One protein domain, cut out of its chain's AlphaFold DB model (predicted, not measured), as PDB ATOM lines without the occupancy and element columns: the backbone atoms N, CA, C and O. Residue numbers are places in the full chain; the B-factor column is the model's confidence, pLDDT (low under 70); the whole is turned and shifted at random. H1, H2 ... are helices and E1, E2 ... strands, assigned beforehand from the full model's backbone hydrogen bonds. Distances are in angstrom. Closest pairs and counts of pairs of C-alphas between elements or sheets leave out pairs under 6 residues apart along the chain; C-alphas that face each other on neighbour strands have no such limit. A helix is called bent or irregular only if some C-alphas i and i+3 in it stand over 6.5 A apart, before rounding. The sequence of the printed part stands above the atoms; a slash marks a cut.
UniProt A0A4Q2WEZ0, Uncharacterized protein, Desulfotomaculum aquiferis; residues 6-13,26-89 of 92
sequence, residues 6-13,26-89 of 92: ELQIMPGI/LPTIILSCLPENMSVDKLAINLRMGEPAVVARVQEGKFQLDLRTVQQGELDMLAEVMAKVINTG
ATOM      1  N   GLU A   6     -50.980 -20.554  19.050       97.31
ATOM      2  CA  GLU A   6     -49.986 -21.620  19.126       97.31
ATOM      3  C   GLU A   6     -48.930 -21.253  20.174       97.31
ATOM      4  O   GLU A   6     -48.260 -20.221  20.067       97.31
ATOM      5  N   LEU A   7     -48.762 -22.114  21.177       96.81
ATOM      6  CA  LEU A   7     -47.772 -21.956  22.239       96.81
ATOM      7  C   LEU A   7     -46.722 -23.062  22.163       96.81
ATOM      8  O   LEU A   7     -47.050 -24.243  22.045       96.81
ATOM      9  N   GLN A   8     -45.452 -22.687  22.284       97.31
ATOM     10  CA  GLN A   8     -44.340 -23.631  22.297       97.31
ATOM     11  C   GLN A   8     -43.281 -23.210  23.313       97.31
ATOM     12  O   GLN A   8     -42.814 -22.073  23.300       97.31
ATOM     13  N   ILE A   9     -42.851 -24.150  24.152       96.94
ATOM     14  CA  ILE A   9     -41.649 -23.995  24.974       96.94
ATOM     15  C   ILE A   9     -40.481 -24.591  24.193       96.94
ATOM     16  O   ILE A   9     -40.541 -25.743  23.764       96.94
ATOM     17  N   MET A  10     -39.423 -23.810  23.992       96.62
ATOM     18  CA  MET A  10     -38.264 -24.234  23.209       96.62
ATOM     19  C   MET A  10     -36.949 -23.756  23.833       96.62
ATOM     20  O   MET A  10     -36.919 -22.702  24.475       96.62
ATOM     21  N   PRO A  11     -35.842 -24.499  23.651       96.31
ATOM     22  CA  PRO A  11     -34.524 -23.981  23.978       96.31
ATOM     23  C   PRO A  11     -34.204 -22.772  23.091       96.31
ATOM     24  O   PRO A  11     -34.588 -22.715  21.923       96.31
ATOM     25  N   GLY A  12     -33.473 -21.811  23.642       91.88
ATOM     26  CA  GLY A  12     -33.017 -20.636  22.917       91.88
ATOM     27  C   GLY A  12     -31.662 -20.150  23.402       91.88
ATOM     28  O   GLY A  12     -31.083 -20.669  24.356       91.88
ATOM     29  N   ILE A  13     -31.167 -19.117  22.730       89.06
ATOM     30  CA  ILE A  13     -29.958 -18.397  23.111       89.06
ATOM     31  C   ILE A  13     -30.336 -16.949  23.400       89.06
ATOM     32  O   ILE A  13     -31.148 -16.335  22.698       89.06
ATOM     33  N   LEU A  26     -25.805 -17.224  26.236       86.81
ATOM     34  CA  LEU A  26     -26.297 -18.046  27.334       86.81
ATOM     35  C   LEU A  26     -27.509 -18.867  26.879       86.81
ATOM     36  O   LEU A  26     -28.506 -18.266  26.453       86.81
ATOM     37  N   PRO A  27     -27.479 -20.203  27.044       91.81
ATOM     38  CA  PRO A  27     -28.656 -21.048  26.885       91.81
ATOM     39  C   PRO A  27     -29.810 -20.556  27.755       91.81
ATOM     40  O   PRO A  27     -29.600 -20.135  28.893       91.81
ATOM     41  N   THR A  28     -31.022 -20.584  27.216       94.88
ATOM     42  CA  THR A  28     -32.244 -20.208  27.930       94.88
ATOM     43  C   THR A  28     -33.436 -21.034  27.450       94.88
ATOM     44  O   THR A  28     -33.321 -21.812  26.500       94.88
ATOM     45  N   ILE A  29     -34.583 -20.852  28.100       96.50
ATOM     46  CA  ILE A  29     -35.874 -21.396  27.687       96.50
ATOM     47  C   ILE A  29     -36.766 -20.239  27.241       96.50
ATOM     48  O   ILE A  29     -36.926 -19.250  27.955       96.50
ATOM     49  N   ILE A  30     -37.342 -20.374  26.051       97.38
ATOM     50  CA  ILE A  30     -38.222 -19.389  25.433       97.38
ATOM     51  C   ILE A  30     -39.649 -19.930  25.411       97.38
ATOM     52  O   ILE A  30     -39.878 -21.054  24.958       97.38
ATOM     53  N   LEU A  31     -40.605 -19.108  25.843       97.50
ATOM     54  CA  LEU A  31     -42.013 -19.273  25.503       97.50
ATOM     55  C   LEU A  31     -42.281 -18.536  24.188       97.50
ATOM     56  O   LEU A  31     -42.180 -17.313  24.117       97.50
ATOM     57  N   SER A  32     -42.610 -19.290  23.147       97.81
ATOM     58  CA  SER A  32     -42.983 -18.787  21.830       97.81
ATOM     59  C   SER A  32     -44.502 -18.801  21.683       97.81
ATOM     60  O   SER A  32     -45.144 -19.797  22.014       97.81
ATOM     61  N   CYS A  33     -45.065 -17.697  21.199       97.75
ATOM     62  CA  CYS A  33     -46.497 -17.493  21.029       97.75
ATOM     63  C   CYS A  33     -46.790 -16.923  19.637       97.75
ATOM     64  O   CYS A  33     -46.235 -15.891  19.245       97.75
ATOM     65  N   LEU A  34     -47.697 -17.574  18.912       97.81
ATOM     66  CA  LEU A  34     -48.266 -17.084  17.660       97.81
ATOM     67  C   LEU A  34     -49.788 -16.940  17.836       97.81
ATOM     68  O   LEU A  34     -50.481 -17.956  17.871       97.81
ATOM     69  N   PRO A  35     -50.315 -15.713  18.000       96.88
ATOM     70  CA  PRO A  35     -51.750 -15.499  18.149       96.88
ATOM     71  C   PRO A  35     -52.495 -15.781  16.838       96.88
ATOM     72  O   PRO A  35     -52.027 -15.414  15.764       96.88
ATOM     73  N   GLU A  36     -53.682 -16.381  16.929       95.81
ATOM     74  CA  GLU A  36     -54.519 -16.701  15.761       95.81
ATOM     75  C   GLU A  36     -55.348 -15.493  15.296       95.81
ATOM     76  O   GLU A  36     -55.554 -15.283  14.103       95.81
ATOM     77  N   ASN A  37     -55.807 -14.669  16.246       93.81
ATOM     78  CA  ASN A  37     -56.800 -13.615  15.999       93.81
ATOM     79  C   ASN A  37     -56.209 -12.197  15.881       93.81
ATOM     80  O   ASN A  37     -56.951 -11.220  15.765       93.81
ATOM     81  N   MET A  38     -54.883 -12.043  15.938       95.25
ATOM     82  CA  MET A  38     -54.210 -10.750  15.767       95.25
ATOM     83  C   MET A  38     -52.785 -10.918  15.246       95.25
ATOM     84  O   MET A  38     -52.241 -12.015  15.260       95.25
ATOM     85  N   SER A  39     -52.153  -9.825  14.814       96.69
ATOM     86  CA  SER A  39     -50.729  -9.857  14.483       96.69
ATOM     87  C   SER A  39     -49.863  -9.936  15.741       96.69
ATOM     88  O   SER A  39     -50.217  -9.419  16.804       96.69
ATOM     89  N   VAL A  40     -48.678 -10.529  15.601       97.62
ATOM     90  CA  VAL A  40     -47.668 -10.580  16.668       97.62
ATOM     91  C   VAL A  40     -47.252  -9.183  17.128       97.62
ATOM     92  O   VAL A  40     -47.085  -8.965  18.325       97.62
ATOM     93  N   ASP A  41     -47.160  -8.218  16.212       96.38
ATOM     94  CA  ASP A  41     -46.854  -6.829  16.566       96.38
ATOM     95  C   ASP A  41     -47.960  -6.205  17.419       96.38
ATOM     96  O   ASP A  41     -47.671  -5.518  18.397       96.38
ATOM     97  N   LYS A  42     -49.234  -6.483  17.101       96.25
ATOM     98  CA  LYS A  42     -50.365  -6.004  17.901       96.25
ATOM     99  C   LYS A  42     -50.361  -6.635  19.291       96.25
ATOM    100  O   LYS A  42     -50.548  -5.916  20.267       96.25
ATOM    101  N   LEU A  43     -50.073  -7.934  19.395       96.94
ATOM    102  CA  LEU A  43     -49.883  -8.602  20.683       96.94
ATOM    103  C   LEU A  43     -48.756  -7.935  21.492       96.94
ATOM    104  O   LEU A  43     -48.955  -7.603  22.657       96.94
ATOM    105  N   ALA A  44     -47.600  -7.682  20.869       97.25
ATOM    106  CA  ALA A  44     -46.452  -7.060  21.527       97.25
ATOM    107  C   ALA A  44     -46.724  -5.617  21.981       97.25
ATOM    108  O   ALA A  44     -46.288  -5.224  23.063       97.25
ATOM    109  N   ILE A  45     -47.438  -4.828  21.173       96.56
ATOM    110  CA  ILE A  45     -47.862  -3.470  21.534       96.56
ATOM    111  C   ILE A  45     -48.848  -3.529  22.696       96.56
ATOM    112  O   ILE A  45     -48.649  -2.837  23.691       96.56
ATOM    113  N   ASN A  46     -49.874  -4.374  22.601       96.19
ATOM    114  CA  ASN A  46     -50.914  -4.443  23.618       96.19
ATOM    115  C   ASN A  46     -50.366  -4.888  24.975       96.19
ATOM    116  O   ASN A  46     -50.676  -4.276  25.990       96.19
ATOM    117  N   LEU A  47     -49.512  -5.914  24.984       96.81
ATOM    118  CA  LEU A  47     -48.853  -6.395  26.196       96.81
ATOM    119  C   LEU A  47     -47.903  -5.355  26.797       96.81
ATOM    120  O   LEU A  47     -47.831  -5.234  28.014       96.81
ATOM    121  N   ARG A  48     -47.201  -4.574  25.968       96.88
ATOM    122  CA  ARG A  48     -46.307  -3.506  26.439       96.88
ATOM    123  C   ARG A  48     -47.064  -2.324  27.046       96.88
ATOM    124  O   ARG A  48     -46.520  -1.658  27.918       96.88
ATOM    125  N   MET A  49     -48.258  -2.034  26.533       96.06
ATOM    126  CA  MET A  49     -49.067  -0.884  26.943       96.06
ATOM    127  C   MET A  49     -50.064  -1.199  28.063       96.06
ATOM    128  O   MET A  49     -50.650  -0.265  28.602       96.06
ATOM    129  N   GLY A  50     -50.294  -2.478  28.369       92.31
ATOM    130  CA  GLY A  50     -51.218  -2.906  29.419       92.31
ATOM    131  C   GLY A  50     -50.589  -2.917  30.810       92.31
ATOM    132  O   GLY A  50     -49.383  -2.725  30.961       92.31
ATOM    133  N   GLU A  51     -51.422  -3.191  31.813       92.06
ATOM    134  CA  GLU A  51     -50.997  -3.350  33.207       92.06
ATOM    135  C   GLU A  51     -51.251  -4.785  33.720       92.06
ATOM    136  O   GLU A  51     -52.401  -5.244  33.726       92.06
ATOM    137  N   PRO A  52     -50.211  -5.491  34.206       93.12
ATOM    138  CA  PRO A  52     -48.785  -5.164  34.117       93.12
ATOM    139  C   PRO A  52     -48.238  -5.252  32.685       93.12
ATOM    140  O   PRO A  52     -48.656  -6.087  31.877       93.12
ATOM    141  N   ALA A  53     -47.234  -4.424  32.402       96.06
ATOM    142  CA  ALA A  53     -46.574  -4.408  31.106       96.06
ATOM    143  C   ALA A  53     -45.694  -5.652  30.908       96.06
ATOM    144  O   ALA A  53     -44.793  -5.932  31.701       96.06
ATOM    145  N   VAL A  54     -45.894  -6.360  29.795       97.12
ATOM    146  CA  VAL A  54     -45.079  -7.515  29.396       97.12
ATOM    147  C   VAL A  54     -44.287  -7.165  28.143       97.12
ATOM    148  O   VAL A  54     -44.839  -6.872  27.081       97.12
ATOM    149  N   VAL A  55     -42.960  -7.221  28.256       96.44
ATOM    150  CA  VAL A  55     -42.042  -6.953  27.145       96.44
ATOM    151  C   VAL A  55     -41.351  -8.242  26.736       96.44
ATOM    152  O   VAL A  55     -40.737  -8.928  27.546       96.44
ATOM    153  N   ALA A  56     -41.416  -8.535  25.444       95.12
ATOM    154  CA  ALA A  56     -40.731  -9.660  24.832       95.12
ATOM    155  C   ALA A  56     -40.135  -9.240  23.484       95.12
ATOM    156  O   ALA A  56     -40.309  -8.097  23.040       95.12
ATOM    157  N   ARG A  57     -39.434 -10.160  22.820       94.31
ATOM    158  CA  ARG A  57     -38.908  -9.925  21.468       94.31
ATOM    159  C   ARG A  57     -39.848 -10.517  20.423       94.31
ATOM    160  O   ARG A  57     -40.419 -11.584  20.631       94.31
ATOM    161  N   VAL A  58     -39.965  -9.845  19.283       95.81
ATOM    162  CA  VAL A  58     -40.578 -10.418  18.080       95.81
ATOM    163  C   VAL A  58     -39.456 -10.996  17.232       95.81
ATOM    164  O   VAL A  58     -38.566 -10.268  16.796       95.81
ATOM    165  N   GLN A  59     -39.462 -12.312  17.041       94.81
ATOM    166  CA  GLN A  59     -38.422 -13.019  16.298       94.81
ATOM    167  C   GLN A  59     -39.041 -14.179  15.524       94.81
ATOM    168  O   GLN A  59     -39.896 -14.888  16.051       94.81
ATOM    169  N   GLU A  60     -38.621 -14.351  14.266       94.12
ATOM    170  CA  GLU A  60     -39.154 -15.383  13.357       94.12
ATOM    171  C   GLU A  60     -40.688 -15.325  13.223       94.12
ATOM    172  O   GLU A  60     -41.365 -16.344  13.126       94.12
ATOM    173  N   GLY A  61     -41.247 -14.110  13.256       95.62
ATOM    174  CA  GLY A  61     -42.691 -13.898  13.164       95.62
ATOM    175  C   GLY A  61     -43.478 -14.399  14.376       95.62
ATOM    176  O   GLY A  61     -44.675 -14.617  14.243       95.62
ATOM    177  N   LYS A  62     -42.835 -14.592  15.537       97.69
ATOM    178  CA  LYS A  62     -43.471 -15.026  16.791       97.69
ATOM    179  C   LYS A  62     -43.125 -14.093  17.946       97.69
ATOM    180  O   LYS A  62     -42.051 -13.488  17.972       97.69
ATOM    181  N   PHE A  63     -44.027 -14.001  18.919       97.94
ATOM    182  CA  PHE A  63     -43.762 -13.355  20.199       97.94
ATOM    183  C   PHE A  63     -42.957 -14.324  21.070       97.94
ATOM    184  O   PHE A  63     -43.431 -15.416  21.369       97.94
ATOM    185  N   GLN A  64     -41.735 -13.957  21.446       97.81
ATOM    186  CA  GLN A  64     -40.818 -14.820  22.187       97.81
ATOM    187  C   GLN A  64     -40.435 -14.193  23.524       97.81
ATOM    188  O   GLN A  64     -39.715 -13.193  23.563       97.81
ATOM    189  N   LEU A  65     -40.875 -14.814  24.615       97.00
ATOM    190  CA  LEU A  65     -40.548 -14.416  25.977       97.00
ATOM    191  C   LEU A  65     -39.425 -15.294  26.535       97.00
ATOM    192  O   LEU A  65     -39.539 -16.520  26.560       97.00
ATOM    193  N   ASP A  66     -38.344 -14.663  26.983       95.75
ATOM    194  CA  ASP A  66     -37.229 -15.345  27.639       95.75
ATOM    195  C   ASP A  66     -37.590 -15.619  29.103       95.75
ATOM    196  O   ASP A  66     -37.637 -14.707  29.924       95.75
ATOM    197  N   LEU A  67     -37.857 -16.881  29.448       94.75
ATOM    198  CA  LEU A  67     -38.320 -17.243  30.791       94.75
ATOM    199  C   LEU A  67     -37.249 -17.022  31.864       94.75
ATOM    200  O   LEU A  67     -37.576 -16.975  33.046       94.75
ATOM    201  N   ARG A  68     -35.980 -16.824  31.481       93.00
ATOM    202  CA  ARG A  68     -34.932 -16.427  32.430       93.00
ATOM    203  C   ARG A  68     -35.176 -15.042  33.033       93.00
ATOM    204  O   ARG A  68     -34.659 -14.769  34.112       93.00
ATOM    205  N   THR A  69     -35.916 -14.167  32.351       93.62
ATOM    206  CA  THR A  69     -36.234 -12.819  32.851       93.62
ATOM    207  C   THR A  69     -37.577 -12.750  33.576       93.62
ATOM    208  O   THR A  69     -38.008 -11.654  33.910       93.62
ATOM    209  N   VAL A  70     -38.238 -13.891  33.798       94.88
ATOM    210  CA  VAL A  70     -39.512 -13.984  34.519       94.88
ATOM    211  C   VAL A  70     -39.245 -14.587  35.894       94.88
ATOM    212  O   VAL A  70     -38.681 -15.677  36.005       94.88
ATOM    213  N   GLN A  71     -39.633 -13.887  36.955       95.50
ATOM    214  CA  GLN A  71     -39.487 -14.388  38.318       95.50
ATOM    215  C   GLN A  71     -40.572 -15.422  38.628       95.50
ATOM    216  O   GLN A  71     -41.684 -15.369  38.111       95.50
ATOM    217  N   GLN A  72     -40.281 -16.356  39.536       92.50
ATOM    218  CA  GLN A  72     -41.225 -17.429  39.870       92.50
ATOM    219  C   GLN A  72     -42.572 -16.902  40.399       92.50
ATOM    220  O   GLN A  72     -43.610 -17.476  40.089       92.50
ATOM    221  N   GLY A  73     -42.562 -15.798  41.154       96.00
ATOM    222  CA  GLY A  73     -43.778 -15.149  41.659       96.00
ATOM    223  C   GLY A  73     -44.576 -14.363  40.610       96.00
ATOM    224  O   GLY A  73     -45.682 -13.928  40.907       96.00
ATOM    225  N   GLU A  74     -44.041 -14.178  39.399       95.38
ATOM    226  CA  GLU A  74     -44.689 -13.437  38.306       95.38
ATOM    227  C   GLU A  74     -45.439 -14.363  37.334       95.38
ATOM    228  O   GLU A  74     -46.158 -13.878  36.466       95.38
ATOM    229  N   LEU A  75     -45.296 -15.690  37.460       94.69
ATOM    230  CA  LEU A  75     -45.812 -16.652  36.477       94.69
ATOM    231  C   LEU A  75     -47.337 -16.609  36.327       94.69
ATOM    232  O   LEU A  75     -47.832 -16.580  35.200       94.69
ATOM    233  N   ASP A  76     -48.068 -16.585  37.442       95.00
ATOM    234  CA  ASP A  76     -49.536 -16.566  37.418       95.00
ATOM    235  C   ASP A  76     -50.050 -15.254  36.811       95.00
ATOM    236  O   ASP A  76     -50.866 -15.261  35.891       95.00
ATOM    237  N   MET A  77     -49.475 -14.127  37.241       95.44
ATOM    238  CA  MET A  77     -49.781 -12.791  36.725       95.44
ATOM    239  C   MET A  77     -49.489 -12.675  35.219       95.44
ATOM    240  O   MET A  77     -50.313 -12.174  34.453       95.44
ATOM    241  N   LEU A  78     -48.335 -13.176  34.774       95.75
ATOM    242  CA  LEU A  78     -47.957 -13.221  33.364       95.75
ATOM    243  C   LEU A  78     -48.957 -14.049  32.546       95.75
ATOM    244  O   LEU A  78     -49.396 -13.606  31.484       95.75
ATOM    245  N   ALA A  79     -49.320 -15.239  33.030       94.75
ATOM    246  CA  ALA A  79     -50.260 -16.119  32.346       94.75
ATOM    247  C   ALA A  79     -51.647 -15.473  32.213       94.75
ATOM    248  O   ALA A  79     -52.244 -15.532  31.136       94.75
ATOM    249  N   GLU A  80     -52.138 -14.822  33.269       95.06
ATOM    250  CA  GLU A  80     -53.416 -14.105  33.265       95.06
ATOM    251  C   GLU A  80     -53.433 -12.966  32.242       95.06
ATOM    252  O   GLU A  80     -54.358 -12.874  31.431       95.06
ATOM    253  N   VAL A  81     -52.394 -12.129  32.226       95.38
ATOM    254  CA  VAL A  81     -52.297 -10.981  31.311       95.38
ATOM    255  C   VAL A  81     -52.156 -11.434  29.869       95.38
ATOM    256  O   VAL A  81     -52.877 -10.942  28.998       95.38
ATOM    257  N   MET A  82     -51.285 -12.411  29.603       95.44
ATOM    258  CA  MET A  82     -51.148 -12.977  28.264       95.44
ATOM    259  C   MET A  82     -52.469 -13.572  27.782       95.44
ATOM    260  O   MET A  82     -52.917 -13.249  26.684       95.44
ATOM    261  N   ALA A  83     -53.132 -14.389  28.602       94.94
ATOM    262  CA  ALA A  83     -54.399 -14.996  28.220       94.94
ATOM    263  C   ALA A  83     -55.498 -13.955  27.993       94.94
ATOM    264  O   ALA A  83     -56.264 -14.080  27.037       94.94
ATOM    265  N   LYS A  84     -55.572 -12.915  28.829       94.25
ATOM    266  CA  LYS A  84     -56.521 -11.814  28.655       94.25
ATOM    267  C   LYS A  84     -56.292 -11.108  27.322       94.25
ATOM    268  O   LYS A  84     -57.218 -11.042  26.520       94.25
ATOM    269  N   VAL A  85     -55.067 -10.650  27.052       95.19
ATOM    270  CA  VAL A  85     -54.754  -9.897  25.828       95.19
ATOM    271  C   VAL A  85     -54.941 -10.755  24.579       95.19
ATOM    272  O   VAL A  85     -55.505 -10.265  23.607       95.19
ATOM    273  N   ILE A  86     -54.543 -12.032  24.597       95.25
ATOM    274  CA  ILE A  86     -54.741 -12.946  23.459       95.25
ATOM    275  C   ILE A  86     -56.238 -13.157  23.174       95.25
ATOM    276  O   ILE A  86     -56.634 -13.219  22.010       95.25
ATOM    277  N   ASN A  87     -57.076 -13.236  24.212       93.06
ATOM    278  CA  ASN A  87     -58.515 -13.451  24.055       93.06
ATOM    279  C   ASN A  87     -59.289 -12.189  23.645       93.06
ATOM    280  O   ASN A  87     -60.244 -12.302  22.880       93.06
ATOM    281  N   THR A  88     -58.927 -11.007  24.150       87.94
ATOM    282  CA  THR A  88     -59.697  -9.772  23.907       87.94
ATOM    283  C   THR A  88     -59.134  -8.917  22.776       87.94
ATOM    284  O   THR A  88     -59.877  -8.175  22.144       87.94
ATOM    285  N   GLY A  89     -57.828  -8.994  22.502       75.88
ATOM    286  CA  GLY A  89     -57.159  -8.105  21.549       75.88
ATOM    287  C   GLY A  89     -57.102  -6.635  21.973       75.88
ATOM    288  O   GLY A  89     -56.733  -5.788  21.152       75.88
TER     289      GLY A  89
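This is residues 6 to 13 and 26 to 89 of the 92 residues of an uncharacterized protein of Desulfotomaculum aquiferis (UniProt A0A4Q2WEZ0). A strongly twisted sheet of four strands has the short helix H1 packed over one face, along E4, while the longest helix, H2, touches H1 with residues 81 to 86 and only grazes the sheet with residues 82 to 87. E1 and E2 form a long ribbon, whose end at the cut, residues 26 to 29 of E2, reaches past the shorter hairpin of E3 and E4. The printed part has 72 residues, with two named helices and four named strands in the order E1, E2, H1, E3, E4, H2; the sheet's order is E1, E2, E4, E3, antiparallel throughout, and the class is mixed, helices and strands. The whole is compact, with a radius of gyration of the C-alphas of 11.5 A and spans of 33 by 28 by 17 A.

Edge strand E1, residues 6 to 13, bends by 57 degrees at residue 9 and is antiparallel to inner strand E2, residues 26 to 35, with N 8 and O 32 within hydrogen-bond range at 2.9 A. E2 is also antiparallel to E4, residues 62 to 66, with N 33 and O 63 at 2.8 A. E4 forms a hairpin with edge strand E3, residues 57 to 59, with N 64 and O 57 at 2.8 A. H1, residues 40 to 49, is on the sheet at a height of 9.9 A and lies over E4, with 7 of its 10 C-alphas falling on E4 and 2 on E2, only just short of lying over E2 too. It runs along the strands, at 10 degrees to E4 on the local plane; the closest C-alphas of H1 and E4, those of Val 40 and Phe 63, are 6.0 A apart. E2, H1 and E3 make a split strand-helix-strand unit, two strands of one sheet joined through a helix, with E4 between them in the sheet, and its crossover is right-handed. H2, residues 72 to 88, touches H1 at a steep tilt of 60 degrees, opposite ways; their closest C-alphas, those of Leu 47 and Val 85, are 6.9 A apart. Every O i to N i+4 pair is within hydrogen-bond range in H1, and 11 of 13 are in H2.

E1 begins at C-alpha 6, (-49.986, -21.620, 19.126), and measures 20.7 A; E2 measures 27.2 A. H1 measures 14.2 A, E3 6.0 A and E4 12.5 A. H2 measures 25.6 A, ends at C-alpha 88, (-59.697, -9.772, 23.907), and is irregular, with C-alphas 73 and 76 at 7.3 A.

The C-alphas farthest apart, those of Leu 26 and Thr 88, are 34.6 A apart. Residues 14 to 25 are not printed, and C-alphas 13 and 26 are 5.6 A apart across the cut. Of the links printed whole, H1 to E3 is short and the others are tight. The mean pLDDT of the printed part is 95.0, and no printed residue is under 70.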